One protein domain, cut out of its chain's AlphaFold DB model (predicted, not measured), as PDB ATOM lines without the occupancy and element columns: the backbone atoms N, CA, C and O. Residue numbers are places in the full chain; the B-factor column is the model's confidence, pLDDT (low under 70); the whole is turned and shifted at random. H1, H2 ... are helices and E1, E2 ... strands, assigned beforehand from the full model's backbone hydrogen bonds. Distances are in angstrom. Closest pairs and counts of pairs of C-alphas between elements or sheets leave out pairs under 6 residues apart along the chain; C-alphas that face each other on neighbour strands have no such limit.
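What this domain is: This is residues 85 to 122 and 139 to 261 of the 328 residues of an uncharacterized protein of Paramuricea clavata (UniProt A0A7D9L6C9). What is seen first? A loose row of parts: an open V of helices H1, H2 and H3 at one end, H4 reaching from H1 to a helical corner where H6 crosses H5, and at the other end H7, H8 and a small sheet among long loops. Residues 99 to 104 stick out where the V turns. What is it built of? The 161 printed residues, mostly helix by class, hold eight named helices, H1 to H8, then the antiparallel strands E1, E2 and E3, side by side in that order. How large is it? It is only just loose, close to compact, with a radius of gyration of the C-alphas of 18.4 A and spans of 60 by 41 by 30 A.

Where its parts are: Where are the first helices? H1 is residues 85 to 92, from C-alpha 85 at (-29.995, 20.617, -5.992); H2 is 95 to 99 and H3 is 102 to 120, 27.5 A long. Which helices follow the cut? H4 is 143 to 158, 21.7 A; H5 is 166 to 174, 12.2 A; H6 is 188 to 204, 24.6 A; H7 is 217 to 221 and H8 is 230 to 233. Where are the strands? E1 is 244 to 247, E2 is 250 to 253 and E3 is 258 to 260, ending at C-alpha 260 at (-48.100, 23.946, 19.034).

How they stand to each other: How do the first helices stand? H1 touches H4, with residues 143 to 147 of H4 alone, closest at the C-alphas of Ala 87 and Val 147, 5.7 A. H2 and H3 only just touch, only at the corner, with 3 pairs of C-alphas within 8 A, closest at Phe 98 and Lys 105, 5.2 A. What do H4 and H6 touch? H4 and H5 are a hairpin, a shallow tilt of 15 degrees, with the C-alphas of Ala 157 and Val 169 closest at 5.2 A. H6 touches H5, closest C-alphas Ala 168 and Val 194, 5.4 A, and H4, about perpendicular at 76 degrees, closest C-alphas Glu 153 and Leu 202, 6.6 A. H6 touches H7 too, closest C-alphas Ile 192 and Val 219, 5.9 A. How is the sheet paired? E1, E2 and E3 are a meander, each strand the antiparallel neighbour of the one before: N 245 and O 252 are 2.8 A apart, N 253 and O 258 2.8 A. H8 is not on the sheet, but only just, with 4 pairs of C-alphas within 10 A. Are the helix backbones complete? Every O i to N i+4 pair is within hydrogen-bond range in H1, H2, H4, H5, H6 and H7; in H3 13 of 15 are, and H8 is too short for such a pair.

The domain as a whole: Where is the cut? Residues 123 to 138 are not printed, and C-alphas 122 and 139 are 21.2 A apart. Which links are long? Those from H5 to H6 and from H6 to H7. Where is confidence low? The mean pLDDT of the printed part is 72.0; residues 111 to 122 and 139 to 157 are among those under 70.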
ATOM      1  N   THR A  85     -30.967  21.726  -5.917       57.94
ATOM      2  CA  THR A  85     -29.995  20.617  -5.992       57.94
ATOM      3  C   THR A  85     -30.638  19.294  -5.570       57.94
ATOM      4  O   THR A  85     -30.582  18.306  -6.299       57.94
ATOM      5  N   VAL A  86     -31.357  19.299  -4.441       55.75
ATOM      6  CA  VAL A  86     -32.101  18.126  -3.936       55.75
ATOM      7  C   VAL A  86     -33.185  17.676  -4.928       55.75
ATOM      8  O   VAL A  86     -33.516  16.492  -5.034       55.75
ATOM      9  N   ALA A  87     -33.764  18.624  -5.657       54.75
ATOM     10  CA  ALA A  87     -34.752  18.381  -6.693       54.75
ATOM     11  C   ALA A  87     -34.163  17.756  -7.975       54.75
ATOM     12  O   ALA A  87     -34.755  16.815  -8.513       54.75
ATOM     13  N   GLU A  88     -33.012  18.243  -8.443       58.38
ATOM     14  CA  GLU A  88     -32.292  17.721  -9.613       58.38
ATOM     15  C   GLU A  88     -31.832  16.268  -9.374       58.38
ATOM     16  O   GLU A  88     -32.133  15.386 -10.182       58.38
ATOM     17  N   GLU A  89     -31.240  15.966  -8.212       62.28
ATOM     18  CA  GLU A  89     -30.849  14.595  -7.828       62.28
ATOM     19  C   GLU A  89     -32.043  13.622  -7.819       62.28
ATOM     20  O   GLU A  89     -31.975  12.506  -8.346       62.28
ATOM     21  N   ARG A  90     -33.189  14.058  -7.275       63.62
ATOM     22  CA  ARG A  90     -34.427  13.260  -7.261       63.62
ATOM     23  C   ARG A  90     -34.972  12.994  -8.664       63.62
ATOM     24  O   ARG A  90     -35.593  11.948  -8.865       63.62
ATOM     25  N   LEU A  91     -34.771  13.902  -9.621       62.69
ATOM     26  CA  LEU A  91     -35.174  13.701 -11.013       62.69
ATOM     27  C   LEU A  91     -34.331  12.608 -11.683       62.69
ATOM     28  O   LEU A  91     -34.903  11.726 -12.330       62.69
ATOM     29  N   GLU A  92     -33.012  12.600 -11.475       67.25
ATOM     30  CA  GLU A  92     -32.129  11.544 -11.997       67.25
ATOM     31  C   GLU A  92     -32.553  10.150 -11.508       67.25
ATOM     32  O   GLU A  92     -32.653   9.213 -12.299       67.25
ATOM     33  N   TRP A  93     -32.935  10.013 -10.233       71.56
ATOM     34  CA  TRP A  93     -33.419   8.740  -9.671       71.56
ATOM     35  C   TRP A  93     -34.793   8.292 -10.210       71.56
ATOM     36  O   TRP A  93     -35.216   7.148  -9.998       71.56
ATOM     37  N   LEU A  94     -35.522   9.185 -10.884       63.09
ATOM     38  CA  LEU A  94     -36.851   8.931 -11.439       63.09
ATOM     39  C   LEU A  94     -36.837   8.585 -12.929       63.09
ATOM     40  O   LEU A  94     -37.694   7.804 -13.346       63.09
ATOM     41  N   LYS A  95     -35.865   9.081 -13.708       71.56
ATOM     42  CA  LYS A  95     -35.667   8.707 -15.122       71.56
ATOM     43  C   LYS A  95     -35.738   7.184 -15.364       71.56
ATOM     44  O   LYS A  95     -36.648   6.768 -16.086       71.56
ATOM     45  N   PRO A  96     -34.952   6.323 -14.678       78.19
ATOM     46  CA  PRO A  96     -35.005   4.873 -14.900       78.19
ATOM     47  C   PRO A  96     -36.330   4.226 -14.458       78.19
ATOM     48  O   PRO A  96     -36.655   3.119 -14.887       78.19
ATOM     49  N   LYS A  97     -37.132   4.889 -13.609       73.56
ATOM     50  CA  LYS A  97     -38.482   4.417 -13.243       73.56
ATOM     51  C   LYS A  97     -39.528   4.772 -14.302       73.56
ATOM     52  O   LYS A  97     -40.488   4.024 -14.457       73.56
ATOM     53  N   PHE A  98     -39.346   5.874 -15.031       76.38
ATOM     54  CA  PHE A  98     -40.192   6.247 -16.169       76.38
ATOM     55  C   PHE A  98     -39.860   5.464 -17.441       76.38
ATOM     56  O   PHE A  98     -40.755   5.189 -18.232       76.38
ATOM     57  N   GLU A  99     -38.602   5.068 -17.624       77.88
ATOM     58  CA  GLU A  99     -38.197   4.139 -18.688       77.88
ATOM     59  C   GLU A  99     -38.775   2.737 -18.457       77.88
ATOM     60  O   GLU A  99     -39.275   2.113 -19.387       77.88
ATOM     61  N   LYS A 100     -38.791   2.267 -17.201       83.44
ATOM     62  CA  LYS A 100     -39.393   0.976 -16.821       83.44
ATOM     63  C   LYS A 100     -40.925   0.962 -16.784       83.44
ATOM     64  O   LYS A 100     -41.496  -0.123 -16.741       83.44
ATOM     65  N   ASN A 101     -41.596   2.114 -16.745       83.38
ATOM     66  CA  ASN A 101     -43.058   2.186 -16.673       83.38
ATOM     67  C   ASN A 101     -43.604   3.369 -17.511       83.38
ATOM     68  O   ASN A 101     -43.661   4.503 -17.014       83.38
ATOM     69  N   PRO A 102     -44.019   3.108 -18.768       83.31
ATOM     70  CA  PRO A 102     -44.573   4.122 -19.667       83.31
ATOM     71  C   PRO A 102     -45.879   4.748 -19.162       83.31
ATOM     72  O   PRO A 102     -46.038   5.963 -19.259       83.31
ATOM     73  N   ASP A 103     -46.776   3.970 -18.551       79.44
ATOM     74  CA  ASP A 103     -48.061   4.476 -18.045       79.44
ATOM     75  C   ASP A 103     -47.849   5.492 -16.915       79.44
ATOM     76  O   ASP A 103     -48.482   6.549 -16.868       79.44
ATOM     77  N   LEU A 104     -46.888   5.222 -16.025       73.50
ATOM     78  CA  LEU A 104     -46.465   6.144 -14.971       73.50
ATOM     79  C   LEU A 104     -45.878   7.438 -15.558       73.50
ATOM     80  O   LEU A 104     -46.087   8.514 -14.993       73.50
ATOM     81  N   LYS A 105     -45.162   7.348 -16.686       75.81
ATOM     82  CA  LYS A 105     -44.651   8.508 -17.432       75.81
ATOM     83  C   LYS A 105     -45.793   9.303 -18.073       75.81
ATOM     84  O   LYS A 105     -45.784  10.530 -17.978       75.81
ATOM     85  N   GLU A 106     -46.796   8.658 -18.669       75.81
ATOM     86  CA  GLU A 106     -47.940   9.345 -19.286       75.81
ATOM     87  C   GLU A 106     -48.837  10.024 -18.238       75.81
ATOM     88  O   GLU A 106     -49.189  11.199 -18.379       75.81
ATOM     89  N   GLN A 107     -49.141   9.337 -17.133       71.25
ATOM     90  CA  GLN A 107     -49.885   9.920 -16.013       71.25
ATOM     91  C   GLN A 107     -49.180  11.169 -15.473       71.25
ATOM     92  O   GLN A 107     -49.823  12.204 -15.282       71.25
ATOM     93  N   TYR A 108     -47.850  11.119 -15.317       65.06
ATOM     94  CA  TYR A 108     -47.067  12.307 -14.978       65.06
ATOM     95  C   TYR A 108     -47.138  13.396 -16.048       65.06
ATOM     96  O   TYR A 108     -47.335  14.566 -15.708       65.06
ATOM     97  N   THR A 109     -47.053  13.000 -17.321       66.81
ATOM     98  CA  THR A 109     -47.132  13.894 -18.485       66.81
ATOM     99  C   THR A 109     -48.413  14.733 -18.462       66.81
ATOM    100  O   THR A 109     -48.389  15.959 -18.620       66.81
ATOM    101  N   LYS A 110     -49.540  14.085 -18.157       70.06
ATOM    102  CA  LYS A 110     -50.874  14.691 -18.091       70.06
ATOM    103  C   LYS A 110     -51.042  15.689 -16.939       70.06
ATOM    104  O   LYS A 110     -51.812  16.641 -17.080       70.06
ATOM    105  N   VAL A 111     -50.340  15.502 -15.815       61.66
ATOM    106  CA  VAL A 111     -50.441  16.385 -14.637       61.66
ATOM    107  C   VAL A 111     -49.769  17.738 -14.884       61.66
ATOM    108  O   VAL A 111     -50.427  18.766 -14.713       61.66
ATOM    109  N   LEU A 112     -48.519  17.794 -15.370       57.38
ATOM    110  CA  LEU A 112     -47.901  19.108 -15.640       57.38
ATOM    111  C   LEU A 112     -48.530  19.837 -16.824       57.38
ATOM    112  O   LEU A 112     -48.566  21.066 -16.832       57.38
ATOM    113  N   GLY A 113     -49.088  19.104 -17.792       55.41
ATOM    114  CA  GLY A 113     -49.898  19.697 -18.855       55.41
ATOM    115  C   GLY A 113     -51.136  20.448 -18.338       55.41
ATOM    116  O   GLY A 113     -51.727  21.221 -19.092       55.41
ATOM    117  N   LYS A 114     -51.550  20.248 -17.076       55.38
ATOM    118  CA  LYS A 114     -52.557  21.077 -16.390       55.38
ATOM    119  C   LYS A 114     -51.925  22.250 -15.636       55.38
ATOM    120  O   LYS A 114     -52.471  23.345 -15.703       55.38
ATOM    121  N   ILE A 115     -50.785  22.042 -14.972       50.88
ATOM    122  CA  ILE A 115     -50.073  23.088 -14.212       50.88
ATOM    123  C   ILE A 115     -49.598  24.211 -15.149       50.88
ATOM    124  O   ILE A 115     -50.005  25.351 -14.965       50.88
ATOM    125  N   LYS A 116     -48.901  23.886 -16.251       53.28
ATOM    126  CA  LYS A 116     -48.467  24.877 -17.261       53.28
ATOM    127  C   LYS A 116     -49.610  25.740 -17.816       53.28
ATOM    128  O   LYS A 116     -49.394  26.896 -18.158       53.28
ATOM    129  N   ARG A 117     -50.825  25.186 -17.931       49.09
ATOM    130  CA  ARG A 117     -52.001  25.920 -18.431       49.09
ATOM    131  C   ARG A 117     -52.607  26.873 -17.399       49.09
ATOM    132  O   ARG A 117     -53.222  27.846 -17.811       49.09
ATOM    133  N   ARG A 118     -52.434  26.624 -16.097       46.22
ATOM    134  CA  ARG A 118     -52.869  27.560 -15.047       46.22
ATOM    135  C   ARG A 118     -51.988  28.809 -15.019       46.22
ATOM    136  O   ARG A 118     -52.530  29.906 -14.980       46.22
ATOM    137  N   ASP A 119     -50.676  28.645 -15.162       43.78
ATOM    138  CA  ASP A 119     -49.720  29.762 -15.166       43.78
ATOM    139  C   ASP A 119     -49.861  30.696 -16.370       43.78
ATOM    140  O   ASP A 119     -49.819  31.914 -16.220       43.78
ATOM    141  N   ILE A 120     -50.067  30.147 -17.573       44.59
ATOM    142  CA  ILE A 120     -50.256  30.972 -18.780       44.59
ATOM    143  C   ILE A 120     -51.505  31.859 -18.641       44.59
ATOM    144  O   ILE A 120     -51.498  32.996 -19.102       44.59
ATOM    145  N   GLN A 121     -52.547  31.379 -17.955       33.50
ATOM    146  CA  GLN A 121     -53.790  32.123 -17.750       33.50
ATOM    147  C   GLN A 121     -53.661  33.279 -16.735       33.50
ATOM    148  O   GLN A 121     -54.531  34.144 -16.704       33.50
ATOM    149  N   GLY A 122     -52.598  33.307 -15.920       38.16
ATOM    150  CA  GLY A 122     -52.296  34.406 -14.992       38.16
ATOM    151  C   GLY A 122     -51.476  35.547 -15.608       38.16
ATOM    152  O   GLY A 122     -51.234  36.554 -14.946       38.16
ATOM    153  N   TRP A 139     -40.250  17.376 -14.885       33.81
ATOM    154  CA  TRP A 139     -41.139  16.403 -14.166       33.81
ATOM    155  C   TRP A 139     -40.712  16.266 -12.681       33.81
ATOM    156  O   TRP A 139     -39.546  16.513 -12.402       33.81
ATOM    157  N   ARG A 140     -41.486  15.883 -11.638       34.50
ATOM    158  CA  ARG A 140     -42.869  15.397 -11.368       34.50
ATOM    159  C   ARG A 140     -43.844  16.395 -10.669       34.50
ATOM    160  O   ARG A 140     -43.545  16.826  -9.569       34.50
ATOM    161  N   GLY A 141     -45.094  16.573 -11.125       35.94
ATOM    162  CA  GLY A 141     -46.140  17.496 -10.589       35.94
ATOM    163  C   GLY A 141     -46.711  17.405  -9.150       35.94
ATOM    164  O   GLY A 141     -47.914  17.568  -8.988       35.94
ATOM    165  N   VAL A 142     -45.880  17.207  -8.126       33.94
ATOM    166  CA  VAL A 142     -45.997  17.953  -6.851       33.94
ATOM    167  C   VAL A 142     -44.605  18.495  -6.562       33.94
ATOM    168  O   VAL A 142     -44.369  19.684  -6.715       33.94
ATOM    169  N   LEU A 143     -43.638  17.590  -6.369       31.62
ATOM    170  CA  LEU A 143     -42.224  17.919  -6.173       31.62
ATOM    171  C   LEU A 143     -41.606  18.807  -7.261       31.62
ATOM    172  O   LEU A 143     -40.658  19.496  -6.945       31.62
ATOM    173  N   SER A 144     -42.108  18.797  -8.501       40.22
ATOM    174  CA  SER A 144     -41.726  19.657  -9.638       40.22
ATOM    175  C   SER A 144     -42.796  20.643 -10.075       40.22
ATOM    176  O   SER A 144     -42.640  21.264 -11.123       40.22
ATOM    177  N   GLN A 145     -43.865  20.795  -9.300       40.31
ATOM    178  CA  GLN A 145     -44.346  22.151  -9.124       40.31
ATOM    179  C   GLN A 145     -43.277  22.883  -8.299       40.31
ATOM    180  O   GLN A 145     -42.695  23.812  -8.833       40.31
ATOM    181  N   CYS A 146     -42.827  22.322  -7.167       43.94
ATOM    182  CA  CYS A 146     -41.718  22.872  -6.368       43.94
ATOM    183  C   CYS A 146     -40.389  23.003  -7.143       43.94
ATOM    184  O   CYS A 146     -39.826  24.078  -7.168       43.94
ATOM    185  N   VAL A 147     -39.884  21.966  -7.838       43.81
ATOM    186  CA  VAL A 147     -38.651  22.070  -8.662       43.81
ATOM    187  C   VAL A 147     -38.792  23.175  -9.700       43.81
ATOM    188  O   VAL A 147     -37.845  23.915  -9.925       43.81
ATOM    189  N   TRP A 148     -39.948  23.263 -10.364       46.00
ATOM    190  CA  TRP A 148     -40.150  24.239 -11.430       46.00
ATOM    191  C   TRP A 148     -40.295  25.654 -10.878       46.00
ATOM    192  O   TRP A 148     -39.711  26.553 -11.468       46.00
ATOM    193  N   LEU A 149     -41.002  25.819  -9.754       51.84
ATOM    194  CA  LEU A 149     -41.104  27.053  -8.974       51.84
ATOM    195  C   LEU A 149     -39.721  27.472  -8.479       51.84
ATOM    196  O   LEU A 149     -39.217  28.463  -8.979       51.84
ATOM    197  N   CYS A 150     -39.025  26.656  -7.685       53.62
ATOM    198  CA  CYS A 150     -37.673  26.961  -7.217       53.62
ATOM    199  C   CYS A 150     -36.692  27.217  -8.370       53.62
ATOM    200  O   CYS A 150     -35.959  28.186  -8.331       53.62
ATOM    201  N   SER A 151     -36.698  26.442  -9.463       55.31
ATOM    202  CA  SER A 151     -35.826  26.734 -10.624       55.31
ATOM    203  C   SER A 151     -36.195  28.030 -11.356       55.31
ATOM    204  O   SER A 151     -35.339  28.643 -11.992       55.31
ATOM    205  N   LYS A 152     -37.463  28.444 -11.298       58.03
ATOM    206  CA  LYS A 152     -37.954  29.710 -11.844       58.03
ATOM    207  C   LYS A 152     -37.630  30.888 -10.927       58.03
ATOM    208  O   LYS A 152     -37.195  31.914 -11.431       58.03
ATOM    209  N   GLU A 153     -37.835  30.734  -9.627       58.75
ATOM    210  CA  GLU A 153     -37.478  31.665  -8.558       58.75
ATOM    211  C   GLU A 153     -35.960  31.891  -8.560       58.75
ATOM    212  O   GLU A 153     -35.521  33.037  -8.616       58.75
ATOM    213  N   ASP A 154     -35.173  30.814  -8.654       63.47
ATOM    214  CA  ASP A 154     -33.720  30.836  -8.832       63.47
ATOM    215  C   ASP A 154     -33.313  31.577 -10.107       63.47
ATOM    216  O   ASP A 154     -32.442  32.441 -10.064       63.47
ATOM    217  N   GLY A 155     -33.939  31.259 -11.246       60.44
ATOM    218  CA  GLY A 155     -33.670  31.946 -12.513       60.44
ATOM    219  C   GLY A 155     -33.942  33.446 -12.405       60.44
ATOM    220  O   GLY A 155     -33.078  34.258 -12.707       60.44
ATOM    221  N   VAL A 156     -35.099  33.817 -11.860       64.69
ATOM    222  CA  VAL A 156     -35.516  35.211 -11.645       64.69
ATOM    223  C   VAL A 156     -34.603  35.944 -10.654       64.69
ATOM    224  O   VAL A 156     -34.352  37.140 -10.833       64.69
ATOM    225  N   ALA A 157     -34.083  35.249  -9.639       63.25
ATOM    226  CA  ALA A 157     -33.123  35.787  -8.683       63.25
ATOM    227  C   ALA A 157     -31.743  36.029  -9.320       63.25
ATOM    228  O   ALA A 157     -31.166  37.098  -9.125       63.25
ATOM    229  N   LEU A 158     -31.244  35.080 -10.119       70.06
ATOM    230  CA  LEU A 158     -29.969  35.185 -10.836       70.06
ATOM    231  C   LEU A 158     -30.025  36.248 -11.947       70.06
ATOM    232  O   LEU A 158     -29.160  37.123 -12.007       70.06
ATOM    233  N   ASP A 159     -31.089  36.262 -12.755       71.81
ATOM    234  CA  ASP A 159     -31.313  37.224 -13.850       71.81
ATOM    235  C   ASP A 159     -31.394  38.688 -13.363       71.81
ATOM    236  O   ASP A 159     -31.272  39.633 -14.151       71.81
ATOM    237  N   ASN A 160     -31.619  38.901 -12.062       69.88
ATOM    238  CA  ASN A 160     -31.729  40.222 -11.448       69.88
ATOM    239  C   ASN A 160     -30.729  40.468 -10.305       69.88
ATOM    240  O   ASN A 160     -30.879  41.464  -9.591       69.88
ATOM    241  N   GLU A 161     -29.687  39.640 -10.158       73.69
ATOM    242  CA  GLU A 161     -28.713  39.733  -9.056       73.69
ATOM    243  C   GLU A 161     -28.074  41.131  -8.941       73.69
ATOM    244  O   GLU A 161     -27.893  41.657  -7.845       73.69
ATOM    245  N   SER A 162     -27.811  41.785 -10.076       75.19
ATOM    246  CA  SER A 162     -27.221  43.130 -10.145       75.19
ATOM    247  C   SER A 162     -28.167  44.283  -9.767       75.19
ATOM    248  O   SER A 162     -27.705  45.411  -9.599       75.19
ATOM    249  N   LYS A 163     -29.479  44.034  -9.646       76.88
ATOM    250  CA  LYS A 163     -30.514  45.067  -9.418       76.88
ATOM    251  C   LYS A 163     -31.054  45.097  -7.986       76.88
ATOM    252  O   LYS A 163     -31.668  46.089  -7.595       76.88
ATOM    253  N   TYR A 164     -30.863  44.024  -7.221       82.19
ATOM    254  CA  TYR A 164     -31.420  43.852  -5.877       82.19
ATOM    255  C   TYR A 164     -30.322  43.615  -4.838       82.19
ATOM    256  O   TYR A 164     -29.177  43.306  -5.157       82.19
ATOM    257  N   PHE A 165     -30.650  43.766  -3.553       80.31
ATOM    258  CA  PHE A 165     -29.690  43.465  -2.493       80.31
ATOM    259  C   PHE A 165     -29.344  41.972  -2.486       80.31
ATOM    260  O   PHE A 165     -30.240  41.129  -2.496       80.31
ATOM    261  N   ARG A 166     -28.052  41.647  -2.319       81.31
ATOM    262  CA  ARG A 166     -27.536  40.266  -2.215       81.31
ATOM    263  C   ARG A 166     -28.340  39.380  -1.254       81.31
ATOM    264  O   ARG A 166     -28.508  38.198  -1.507       81.31
ATOM    265  N   HIS A 167     -28.862  39.950  -0.164       78.69
ATOM    266  CA  HIS A 167     -29.697  39.226   0.802       78.69
ATOM    267  C   HIS A 167     -31.087  38.831   0.270       78.69
ATOM    268  O   HIS A 167     -31.614  37.821   0.712       78.69
ATOM    269  N   ALA A 168     -31.694  39.604  -0.637       79.12
ATOM    270  CA  ALA A 168     -32.980  39.261  -1.252       79.12
ATOM    271  C   ALA A 168     -32.815  38.134  -2.285       79.12
ATOM    272  O   ALA A 168     -33.621  37.205  -2.325       79.12
ATOM    273  N   VAL A 169     -31.727  38.190  -3.060       77.50
ATOM    274  CA  VAL A 169     -31.303  37.122  -3.978       77.50
ATOM    275  C   VAL A 169     -31.022  35.844  -3.184       77.50
ATOM    276  O   VAL A 169     -31.671  34.830  -3.405       77.50
ATOM    277  N   GLU A 170     -30.133  35.911  -2.187       79.50
ATOM    278  CA  GLU A 170     -29.761  34.761  -1.353       79.50
ATOM    279  C   GLU A 170     -30.964  34.145  -0.623       79.50
ATOM    280  O   GLU A 170     -31.051  32.922  -0.543       79.50
ATOM    281  N   ALA A 171     -31.907  34.963  -0.146       74.38
ATOM    282  CA  ALA A 171     -33.124  34.465   0.486       74.38
ATOM    283  C   ALA A 171     -34.038  33.717  -0.492       74.38
ATOM    284  O   ALA A 171     -34.548  32.648  -0.169       74.38
ATOM    285  N   THR A 172     -34.183  34.224  -1.718       75.38
ATOM    286  CA  THR A 172     -34.986  33.563  -2.759       75.38
ATOM    287  C   THR A 172     -34.397  32.204  -3.155       75.38
ATOM    288  O   THR A 172     -35.143  31.266  -3.392       75.38
ATOM    289  N   LEU A 173     -33.068  32.063  -3.135       72.75
ATOM    290  CA  LEU A 173     -32.369  30.808  -3.454       72.75
ATOM    291  C   LEU A 173     -32.368  29.761  -2.318       72.75
ATOM    292  O   LEU A 173     -31.985  28.610  -2.546       72.75
ATOM    293  N   ARG A 174     -32.661  30.153  -1.066       73.31
ATOM    294  CA  ARG A 174     -32.356  29.329   0.129       73.31
ATOM    295  C   ARG A 174     -33.474  29.193   1.157       73.31
ATOM    296  O   ARG A 174     -33.484  28.198   1.873       73.31
ATOM    297  N   ASP A 175     -34.379  30.163   1.248       73.25
ATOM    298  CA  ASP A 175     -35.377  30.242   2.326       73.25
ATOM    299  C   ASP A 175     -36.779  29.758   1.901       73.25
ATOM    300  O   ASP A 175     -37.719  29.804   2.696       73.25
ATOM    301  N   PHE A 176     -36.936  29.290   0.658       71.62
ATOM    302  CA  PHE A 176     -38.162  28.648   0.179       71.62
ATOM    303  C   PHE A 176     -38.224  27.169   0.570       71.62
ATOM    304  O   PHE A 176     -37.341  26.380   0.227       71.62
ATOM    305  N   TYR A 177     -39.328  26.768   1.197       66.31
ATOM    306  CA  TYR A 177     -39.744  25.378   1.325       66.31
ATOM    307  C   TYR A 177     -41.010  25.148   0.497       66.31
ATOM    308  O   TYR A 177     -42.104  25.536   0.897       66.31
ATOM    309  N   VAL A 178     -40.875  24.457  -0.638       69.50
ATOM    310  CA  VAL A 178     -41.989  24.195  -1.565       69.50
ATOM    311  C   VAL A 178     -42.600  25.505  -2.078       69.50
ATOM    312  O   VAL A 178     -42.018  26.089  -2.983       69.50
ATOM    313  N   ASP A 179     -43.721  25.946  -1.510       68.69
ATOM    314  CA  ASP A 179     -44.444  27.162  -1.893       68.69
ATOM    315  C   ASP A 179     -44.336  28.253  -0.792       68.69
ATOM    316  O   ASP A 179     -44.793  29.379  -0.987       68.69
ATOM    317  N   ASP A 180     -43.739  27.926   0.365       72.62
ATOM    318  CA  ASP A 180     -43.644  28.784   1.554       72.62
ATOM    319  C   ASP A 180     -42.248  29.431   1.661       72.62
ATOM    320  O   ASP A 180     -41.241  28.738   1.815       72.62
ATOM    321  N   LEU A 181     -42.171  30.766   1.653       80.75
ATOM    322  CA  LEU A 181     -40.946  31.518   1.962       80.75
ATOM    323  C   LEU A 181     -40.846  31.786   3.470       80.75
ATOM    324  O   LEU A 181     -41.675  32.505   4.026       80.75
ATOM    325  N   LEU A 182     -39.804  31.270   4.126       79.50
ATOM    326  CA  LEU A 182     -39.635  31.358   5.579       79.50
ATOM    327  C   LEU A 182     -38.302  32.019   5.949       79.50
ATOM    328  O   LEU A 182     -37.261  31.366   6.003       79.50
ATOM    329  N   LYS A 183     -38.333  33.326   6.254       81.19
ATOM    330  CA  LYS A 183     -37.134  34.090   6.636       81.19
ATOM    331  C   LYS A 183     -37.338  34.995   7.850       81.19
ATOM    332  O   LYS A 183     -38.263  35.800   7.891       81.19
ATOM    333  N   SER A 184     -36.411  34.900   8.802       81.06
ATOM    334  CA  SER A 184     -36.284  35.772   9.975       81.06
ATOM    335  C   SER A 184     -35.205  36.849   9.783       81.06
ATOM    336  O   SER A 184     -34.284  36.705   8.970       81.06
ATOM    337  N   PHE A 185     -35.310  37.951  10.534       79.69
ATOM    338  CA  PHE A 185     -34.415  39.105  10.411       79.69
ATOM    339  C   PHE A 185     -34.204  39.800  11.764       79.69
ATOM    340  O   PHE A 185     -35.157  40.221  12.409       79.69
ATOM    341  N   ALA A 186     -32.951  40.072  12.134       78.44
ATOM    342  CA  ALA A 186     -32.609  40.790  13.373       78.44
ATOM    343  C   ALA A 186     -33.125  42.253  13.456       78.44
ATOM    344  O   ALA A 186     -32.959  42.911  14.477       78.44
ATOM    345  N   SER A 187     -33.726  42.799  12.392       80.94
ATOM    346  CA  SER A 187     -34.245  44.171  12.349       80.94
ATOM    347  C   SER A 187     -35.496  44.265  11.475       80.94
ATOM    348  O   SER A 187     -35.522  43.742  10.359       80.94
ATOM    349  N   ILE A 188     -36.494  45.001  11.970       86.69
ATOM    350  CA  ILE A 188     -37.773  45.298  11.305       86.69
ATOM    351  C   ILE A 188     -37.547  45.995   9.954       86.69
ATOM    352  O   ILE A 188     -38.112  45.581   8.942       86.69
ATOM    353  N   ASP A 189     -36.669  47.000   9.899       87.31
ATOM    354  CA  ASP A 189     -36.376  47.733   8.660       87.31
ATOM    355  C   ASP A 189     -35.696  46.831   7.621       87.31
ATOM    356  O   ASP A 189     -35.978  46.912   6.420       87.31
ATOM    357  N   LYS A 190     -34.834  45.912   8.080       85.69
ATOM    358  CA  LYS A 190     -34.205  44.899   7.224       85.69
ATOM    359  C   LYS A 190     -35.237  43.891   6.709       85.69
ATOM    360  O   LYS A 190     -35.208  43.584   5.521       85.69
ATOM    361  N   ALA A 191     -36.171  43.446   7.552       85.62
ATOM    362  CA  ALA A 191     -37.273  42.572   7.149       85.62
ATOM    363  C   ALA A 191     -38.132  43.223   6.056       85.62
ATOM    364  O   ALA A 191     -38.276  42.676   4.966       85.62
ATOM    365  N   ILE A 192     -38.637  44.437   6.300       88.19
ATOM    366  CA  ILE A 192     -39.508  45.153   5.356       88.19
ATOM    367  C   ILE A 192     -38.775  45.433   4.035       88.19
ATOM    368  O   ILE A 192     -39.336  45.222   2.957       88.19
ATOM    369  N   SER A 193     -37.523  45.901   4.090       89.50
ATOM    370  CA  SER A 193     -36.764  46.268   2.888       89.50
ATOM    371  C   SER A 193     -36.337  45.069   2.036       89.50
ATOM    372  O   SER A 193     -36.350  45.185   0.807       89.50
ATOM    373  N   VAL A 194     -35.995  43.929   2.648       85.25
ATOM    374  CA  VAL A 194     -35.653  42.692   1.927       85.25
ATOM    375  C   VAL A 194     -36.913  42.015   1.391       85.25
ATOM    376  O   VAL A 194     -36.984  41.758   0.191       85.25
ATOM    377  N   SER A 195     -37.947  41.814   2.209       88.00
ATOM    378  CA  SER A 195     -39.183  41.147   1.776       88.00
ATOM    379  C   SER A 195     -39.895  41.895   0.643       88.00
ATOM    380  O   SER A 195     -40.343  41.270  -0.316       88.00
ATOM    381  N   LYS A 196     -39.905  43.239   0.653       89.19
ATOM    382  CA  LYS A 196     -40.425  44.036  -0.479       89.19
ATOM    383  C   LYS A 196     -39.569  43.949  -1.747       89.19
ATOM    384  O   LYS A 196     -40.082  44.197  -2.837       89.19
ATOM    385  N   GLN A 197     -38.276  43.639  -1.639       87.50
ATOM    386  CA  GLN A 197     -37.440  43.361  -2.813       87.50
ATOM    387  C   GLN A 197     -37.728  41.978  -3.379       87.50
ATOM    388  O   GLN A 197     -37.925  41.879  -4.584       87.50
ATOM    389  N   ILE A 198     -37.847  40.960  -2.520       83.62
ATOM    390  CA  ILE A 198     -38.238  39.605  -2.928       83.62
ATOM    391  C   ILE A 198     -39.608  39.639  -3.622       83.62
ATOM    392  O   ILE A 198     -39.723  39.149  -4.740       83.62
ATOM    393  N   GLN A 199     -40.610  40.319  -3.042       82.75
ATOM    394  CA  GLN A 199     -41.936  40.485  -3.655       82.75
ATOM    395  C   GLN A 199     -41.853  41.089  -5.069       82.75
ATOM    396  O   GLN A 199     -42.448  40.554  -5.997       82.75
ATOM    397  N   ARG A 200     -41.084  42.175  -5.263       83.31
ATOM    398  CA  ARG A 200     -40.909  42.796  -6.591       83.31
ATOM    399  C   ARG A 200     -40.155  41.900  -7.570       83.31
ATOM    400  O   ARG A 200     -40.540  41.825  -8.730       83.31
ATOM    401  N   MET A 201     -39.084  41.258  -7.117       81.25
ATOM    402  CA  MET A 201     -38.243  40.394  -7.943       81.25
ATOM    403  C   MET A 201     -39.046  39.190  -8.446       81.25
ATOM    404  O   MET A 201     -39.087  38.933  -9.643       81.25
ATOM    405  N   LEU A 202     -39.779  38.525  -7.553       76.75
ATOM    406  CA  LEU A 202     -40.654  37.404  -7.889       76.75
ATOM    407  C   LEU A 202     -41.844  37.816  -8.763       76.75
ATOM    408  O   LEU A 202     -42.177  37.087  -9.698       76.75
ATOM    409  N   HIS A 203     -42.402  39.012  -8.563       77.25
ATOM    410  CA  HIS A 203     -43.446  39.557  -9.433       77.25
ATOM    411  C   HIS A 203     -42.968  39.734 -10.887       77.25
ATOM    412  O   HIS A 203     -43.705  39.385 -11.807       77.25
ATOM    413  N   LEU A 204     -41.712  40.154 -11.122       74.06
ATOM    414  CA  LEU A 204     -41.110  40.154 -12.472       74.06
ATOM    415  C   LEU A 204     -41.015  38.740 -13.077       74.06
ATOM    416  O   LEU A 204     -41.073  38.579 -14.294       74.06
ATOM    417  N   GLY A 205     -40.898  37.711 -12.234       67.12
ATOM    418  CA  GLY A 205     -40.962  36.300 -12.622       67.12
ATOM    419  C   GLY A 205     -42.366  35.770 -12.939       67.12
ATOM    420  O   GLY A 205     -42.487  34.674 -13.495       67.12
ATOM    421  N   GLY A 206     -43.412  36.536 -12.609       69.56
ATOM    422  CA  GLY A 206     -44.816  36.119 -12.647       69.56
ATOM    423  C   GLY A 206     -45.337  35.506 -11.340       69.56
ATOM    424  O   GLY A 206     -46.446  34.977 -11.330       69.56
ATOM    425  N   PHE A 207     -44.574  35.569 -10.243       73.75
ATOM    426  CA  PHE A 207     -44.950  35.009  -8.942       73.75
ATOM    427  C   PHE A 207     -45.444  36.095  -7.986       73.75
ATOM    428  O   PHE A 207     -44.714  37.017  -7.625       73.75
ATOM    429  N   ASN A 208     -46.686  35.953  -7.529       77.44
ATOM    430  CA  ASN A 208     -47.289  36.860  -6.559       77.44
ATOM    431  C   ASN A 208     -47.222  36.239  -5.159       77.44
ATOM    432  O   ASN A 208     -48.031  35.374  -4.821       77.44
ATOM    433  N   LEU A 209     -46.270  36.701  -4.341       79.94
ATOM    434  CA  LEU A 209     -46.232  36.364  -2.918       79.94
ATOM    435  C   LEU A 209     -47.449  36.958  -2.204       79.94
ATOM    436  O   LEU A 209     -47.617  38.178  -2.151       79.94
ATOM    437  N   THR A 210     -48.266  36.073  -1.643       80.75
ATOM    438  CA  THR A 210     -49.501  36.373  -0.911       80.75
ATOM    439  C   THR A 210     -49.496  35.633   0.426       80.75
ATOM    440  O   THR A 210     -48.608  34.825   0.690       80.75
ATOM    441  N   LYS A 211     -50.500  35.894   1.266       82.31
ATOM    442  CA  LYS A 211     -50.621  35.386   2.637       82.31
ATOM    443  C   LYS A 211     -49.489  35.831   3.573       82.31
ATOM    444  O   LYS A 211     -49.075  35.072   4.444       82.31
ATOM    445  N   TRP A 212     -49.011  37.069   3.432       86.31
ATOM    446  CA  TRP A 212     -48.001  37.622   4.339       86.31
ATOM    447  C   TRP A 212     -48.468  37.570   5.794       86.31
ATOM    448  O   TRP A 212     -49.586  37.986   6.120       86.31
ATOM    449  N   ILE A 213     -47.578  37.087   6.657       85.81
ATOM    450  CA  ILE A 213     -47.774  36.967   8.097       85.81
ATOM    451  C   ILE A 213     -46.442  37.190   8.823       85.81
ATOM    452  O   ILE A 213     -45.374  36.919   8.277       85.81
ATOM    453  N   SER A 214     -46.495  37.754  10.028       87.38
ATOM    454  CA  SER A 214     -45.327  38.024  10.871       87.38
ATOM    455  C   SER A 214     -45.775  38.225  12.316       87.38
ATOM    456  O   SER A 214     -46.869  38.738  12.552       87.38
ATOM    457  N   ASN A 215     -44.904  37.863  13.256       83.81
ATOM    458  CA  ASN A 215     -45.035  38.151  14.683       83.81
ATOM    459  C   ASN A 215     -44.898  39.651  15.018       83.81
ATOM    460  O   ASN A 215     -45.438  40.114  16.023       83.81
ATOM    461  N   ASP A 216     -44.239  40.453  14.170       85.06
ATOM    462  CA  ASP A 216     -44.174  41.905  14.350       85.06
ATOM    463  C   ASP A 216     -45.238  42.647  13.520       85.06
ATOM    464  O   ASP A 216     -45.257  42.661  12.284       85.06
ATOM    465  N   ARG A 217     -46.114  43.352  14.241       88.12
ATOM    466  CA  ARG A 217     -47.236  44.130  13.695       88.12
ATOM    467  C   ARG A 217     -46.798  45.247  12.742       88.12
ATOM    468  O   ARG A 217     -47.556  45.580  11.835       88.12
ATOM    469  N   LYS A 218     -45.597  45.821  12.897       88.44
ATOM    470  CA  LYS A 218     -45.064  46.860  11.994       88.44
ATOM    471  C   LYS A 218     -44.596  46.252  10.676       88.44
ATOM    472  O   LYS A 218     -44.811  46.859   9.628       88.44
ATOM    473  N   VAL A 219     -44.000  45.055  10.718       88.94
ATOM    474  CA  VAL A 219     -43.669  44.286   9.508       88.94
ATOM    475  C   VAL A 219     -44.954  43.939   8.758       88.94
ATOM    476  O   VAL A 219     -45.055  44.227   7.569       88.94
ATOM    477  N   LEU A 220     -45.968  43.417   9.453       87.25
ATOM    478  CA  LEU A 220     -47.250  43.044   8.848       87.25
ATOM    479  C   LEU A 220     -48.022  44.250   8.274       87.25
ATOM    480  O   LEU A 220     -48.562  44.180   7.168       87.25
ATOM    481  N   ALA A 221     -48.011  45.389   8.976       89.12
ATOM    482  CA  ALA A 221     -48.606  46.642   8.507       89.12
ATOM    483  C   ALA A 221     -47.933  47.205   7.241       89.12
ATOM    484  O   ALA A 221     -48.553  47.983   6.516       89.12
ATOM    485  N   ALA A 222     -46.687  46.818   6.945       89.75
ATOM    486  CA  ALA A 222     -45.965  47.297   5.770       89.75
ATOM    487  C   ALA A 222     -46.473  46.705   4.441       89.75
ATOM    488  O   ALA A 222     -46.085  47.220   3.385       89.75
ATOM    489  N   PHE A 223     -47.313  45.663   4.476       87.12
ATOM    490  CA  PHE A 223     -47.915  45.011   3.305       87.12
ATOM    491  C   PHE A 223     -49.407  45.370   3.157       87.12
ATOM    492  O   PHE A 223     -50.077  45.564   4.182       87.12
ATOM    493  N   PRO A 224     -49.950  45.445   1.923       87.19
ATOM    494  CA  PRO A 224     -51.381  45.657   1.675       87.19
ATOM    495  C   PRO A 224     -52.248  44.567   2.316       87.19
ATOM    496  O   PRO A 224     -51.803  43.430   2.463       87.19
ATOM    497  N   ALA A 225     -53.490  44.884   2.691       84.75
ATOM    498  CA  ALA A 225     -54.393  43.915   3.325       84.75
ATOM    499  C   ALA A 225     -54.798  42.777   2.367       84.75
ATOM    500  O   ALA A 225     -55.136  41.676   2.792       84.75
ATOM    501  N   GLU A 226     -54.732  43.031   1.065       82.69
ATOM    502  CA  GLU A 226     -54.988  42.094  -0.024       82.69
ATOM    503  C   GLU A 226     -53.956  40.962  -0.054       82.69
ATOM    504  O   GLU A 226     -54.325  39.814  -0.298       82.69
ATOM    505  N   ASP A 227     -52.697  41.285   0.254       79.31
ATOM    506  CA  ASP A 227     -51.571  40.352   0.222       79.31
ATOM    507  C   ASP A 227     -51.395  39.589   1.553       79.31
ATOM    508  O   ASP A 227     -50.635  38.623   1.604       79.31
ATOM    509  N   ARG A 228     -52.060  39.999   2.643       84.50
ATOM    510  CA  ARG A 228     -51.948  39.384   3.985       84.50
ATOM    511  C   ARG A 228     -52.640  38.021   4.086       84.50
ATOM    512  O   ARG A 228     -53.517  37.685   3.291       84.50
ATOM    513  N   ALA A 229     -52.263  37.221   5.089       80.50
ATOM    514  CA  ALA A 229     -52.966  35.975   5.394       80.50
ATOM    515  C   ALA A 229     -54.438  36.254   5.785       80.50
ATOM    516  O   ALA A 229     -54.699  37.242   6.476       80.50
ATOM    517  N   PRO A 230     -55.416  35.412   5.381       79.88
ATOM    518  CA  PRO A 230     -56.838  35.677   5.623       79.88
ATOM    519  C   PRO A 230     -57.207  35.893   7.097       79.88
ATOM    520  O   PRO A 230     -58.114  36.662   7.390       79.88
ATOM    521  N   THR A 231     -56.487  35.256   8.023       78.94
ATOM    522  CA  THR A 231     -56.679  35.369   9.479       78.94
ATOM    523  C   THR A 231     -56.247  36.714  10.070       78.94
ATOM    524  O   THR A 231     -56.741  37.093  11.126       78.94
ATOM    525  N   VAL A 232     -55.351  37.447   9.397       79.12
ATOM    526  CA  VAL A 232     -54.833  38.759   9.837       79.12
ATOM    527  C   VAL A 232     -55.231  39.906   8.903       79.12
ATOM    528  O   VAL A 232     -54.792  41.042   9.085       79.12
ATOM    529  N   LYS A 233     -56.049  39.620   7.883       79.62
ATOM    530  CA  LYS A 233     -56.474  40.595   6.875       79.62
ATOM    531  C   LYS A 233     -57.339  41.708   7.470       79.62
ATOM    532  O   LYS A 233     -57.035  42.880   7.266       79.62
ATOM    533  N   ASP A 234     -58.359  41.320   8.234       83.06
ATOM    534  CA  ASP A 234     -59.366  42.220   8.815       83.06
ATOM    535  C   ASP A 234     -59.065  42.590  10.287       83.06
ATOM    536  O   ASP A 234     -59.903  43.159  10.983       83.06
ATOM    537  N   LEU A 235     -57.867  42.248  10.774       80.25
ATOM    538  CA  LEU A 235     -57.467  42.338  12.180       80.25
ATOM    539  C   LEU A 235     -56.919  43.732  12.527       80.25
ATOM    540  O   LEU A 235     -56.057  44.265  11.819       80.25
ATOM    541  N   ASN A 236     -57.362  44.328  13.640       81.25
ATOM    542  CA  ASN A 236     -56.836  45.614  14.086       81.25
ATOM    543  C   ASN A 236     -55.460  45.427  14.739       81.25
ATOM    544  O   ASN A 236     -55.327  45.119  15.925       81.25
ATOM    545  N   LEU A 237     -54.414  45.671  13.948       81.50
ATOM    546  CA  LEU A 237     -53.013  45.502  14.341       81.50
ATOM    547  C   LEU A 237     -52.590  46.324  15.576       81.50
ATOM    548  O   LEU A 237     -51.533  46.034  16.138       81.50
ATOM    549  N   CYS A 238     -53.383  47.306  16.020       74.81
ATOM    550  CA  CYS A 238     -53.114  48.103  17.220       74.81
ATOM    551  C   CYS A 238     -53.698  47.521  18.521       74.81
ATOM    552  O   CYS A 238     -53.249  47.928  19.592       74.81
ATOM    553  N   SER A 239     -54.688  46.622  18.456       73.88
ATOM    554  CA  SER A 239     -55.441  46.138  19.633       73.88
ATOM    555  C   SER A 239     -55.624  44.625  19.709       73.88
ATOM    556  O   SER A 239     -55.693  44.080  20.808       73.88
ATOM    557  N   ASP A 240     -55.724  43.952  18.568       81.75
ATOM    558  CA  ASP A 240     -56.229  42.581  18.500       81.75
ATOM    559  C   ASP A 240     -55.068  41.587  18.553       81.75
ATOM    560  O   ASP A 240     -54.033  41.823  17.933       81.75
ATOM    561  N   ILE A 241     -55.222  40.476  19.275       80.00
ATOM    562  CA  ILE A 241     -54.189  39.436  19.439       80.00
ATOM    563  C   ILE A 241     -53.951  38.721  18.096       80.00
ATOM    564  O   ILE A 241     -54.913  38.378  17.410       80.00
ATOM    565  N   LEU A 242     -52.690  38.493  17.711       81.44
ATOM    566  CA  LEU A 242     -52.350  37.757  16.492       81.44
ATOM    567  C   LEU A 242     -52.772  36.273  16.604       81.44
ATOM    568  O   LEU A 242     -52.741  35.690  17.688       81.44
ATOM    569  N   PRO A 243     -53.201  35.648  15.493       83.88
ATOM    570  CA  PRO A 243     -53.842  34.338  15.514       83.88
ATOM    571  C   PRO A 243     -52.850  33.175  15.656       83.88
ATOM    572  O   PRO A 243     -51.632  33.324  15.552       83.88
ATOM    573  N   ILE A 244     -53.413  31.976  15.821       80.06
ATOM    574  CA  ILE A 244     -52.717  30.711  15.567       80.06
ATOM    575  C   ILE A 244     -52.894  30.366  14.085       80.06
ATOM    576  O   ILE A 244     -54.023  30.298  13.599       80.06
ATOM    577  N   GLU A 245     -51.792  30.115  13.387       79.94
ATOM    578  CA  GLU A 245     -51.747  29.846  11.949       79.94
ATOM    579  C   GLU A 245     -50.956  28.581  11.598       79.94
ATOM    580  O   GLU A 245     -50.306  27.974  12.447       79.94
ATOM    581  N   GLY A 246     -51.055  28.129  10.348       76.44
ATOM    582  CA  GLY A 246     -50.316  26.962   9.857       76.44
ATOM    583  C   GLY A 246     -48.976  27.335   9.223       76.44
ATOM    584  O   GLY A 246     -48.955  28.071   8.243       76.44
ATOM    585  N   ALA A 247     -47.872  26.756   9.701       72.44
ATOM    586  CA  ALA A 247     -46.558  26.851   9.057       72.44
ATOM    587  C   ALA A 247     -45.892  25.467   8.997       72.44
ATOM    588  O   ALA A 247     -45.825  24.756  10.000       72.44
ATOM    589  N   LEU A 248     -45.447  25.043   7.805       73.12
ATOM    590  CA  LEU A 248     -44.887  23.701   7.546       73.12
ATOM    591  C   LEU A 248     -45.778  22.533   8.039       73.12
ATOM    592  O   LEU A 248     -45.296  21.458   8.398       73.12
ATOM    593  N   GLY A 249     -47.098  22.749   8.079       72.56
ATOM    594  CA  GLY A 249     -48.092  21.790   8.579       72.56
ATOM    595  C   GLY A 249     -48.191  21.668  10.109       72.56
ATOM    596  O   GLY A 249     -48.969  20.846  10.593       72.56
ATOM    597  N   ILE A 250     -47.449  22.476  10.871       73.50
ATOM    598  CA  ILE A 250     -47.547  22.600  12.335       73.50
ATOM    599  C   ILE A 250     -48.342  23.880  12.665       73.50
ATOM    600  O   ILE A 250     -48.366  24.819  11.869       73.50
ATOM    601  N   GLN A 251     -49.025  23.927  13.814       79.25
ATOM    602  CA  GLN A 251     -49.652  25.164  14.293       79.25
ATOM    603  C   GLN A 251     -48.607  26.106  14.898       79.25
ATOM    604  O   GLN A 251     -47.738  25.656  15.638       79.25
ATOM    605  N   TRP A 252     -48.723  27.401  14.626       79.88
ATOM    606  CA  TRP A 252     -47.854  28.476  15.094       79.88
ATOM    607  C   TRP A 252     -48.708  29.606  15.677       79.88
ATOM    608  O   TRP A 252     -49.464  30.236  14.944       79.88
ATOM    609  N   ASN A 253     -48.621  29.866  16.981       78.00
ATOM    610  CA  ASN A 253     -49.114  31.110  17.564       78.00
ATOM    611  C   ASN A 253     -48.152  32.238  17.179       78.00
ATOM    612  O   ASN A 253     -46.972  32.216  17.537       78.00
ATOM    613  N   VAL A 254     -48.687  33.204  16.436       80.81
ATOM    614  CA  VAL A 254     -47.935  34.301  15.830       80.81
ATOM    615  C   VAL A 254     -47.688  35.445  16.822       80.81
ATOM    616  O   VAL A 254     -46.717  36.174  16.662       80.81
ATOM    617  N   GLU A 255     -48.507  35.598  17.872       80.56
ATOM    618  CA  GLU A 255     -48.277  36.603  18.927       80.56
ATOM    619  C   GLU A 255     -47.099  36.209  19.825       80.56
ATOM    620  O   GLU A 255     -46.236  37.029  20.136       80.56
ATOM    621  N   GLU A 256     -47.088  34.947  20.256       73.25
ATOM    622  CA  GLU A 256     -46.099  34.419  21.203       73.25
ATOM    623  C   GLU A 256     -44.827  33.907  20.524       73.25
ATOM    624  O   GLU A 256     -43.833  33.685  21.210       73.25
ATOM    625  N   ASP A 257     -44.860  33.720  19.199       74.56
ATOM    626  CA  ASP A 257     -43.778  33.117  18.417       74.56
ATOM    627  C   ASP A 257     -43.534  31.649  18.843       74.56
ATOM    628  O   ASP A 257     -42.477  31.251  19.342       74.56
ATOM    629  N   MET A 258     -44.583  30.825  18.695       69.94
ATOM    630  CA  MET A 258     -44.714  29.523  19.369       69.94
ATOM    631  C   MET A 258     -45.301  28.419  18.491       69.94
ATOM    632  O   MET A 258     -46.429  28.546  18.028       69.94
ATOM    633  N   PHE A 259     -44.615  27.284  18.320       71.81
ATOM    634  CA  PHE A 259     -45.223  26.107  17.680       71.81
ATOM    635  C   PHE A 259     -46.038  25.268  18.674       71.81
ATOM    636  O   PHE A 259     -45.555  24.930  19.755       71.81
ATOM    637  N   TYR A 260     -47.240  24.852  18.275       69.44
ATOM    638  CA  TYR A 260     -48.100  23.946  19.034       69.44
ATOM    639  C   TYR A 260     -48.212  22.571  18.367       69.44
ATOM    640  O   TYR A 260     -48.558  22.428  17.190       69.44
ATOM    641  N   LEU A 261     -47.972  21.531  19.166       69.62
ATOM    642  CA  LEU A 261     -48.187  20.136  18.795       69.62
ATOM    643  C   LEU A 261     -49.616  19.736  19.163       69.62
ATOM    644  O   LEU A 261     -49.935  19.512  20.330       69.62
TER     645      LEU A 261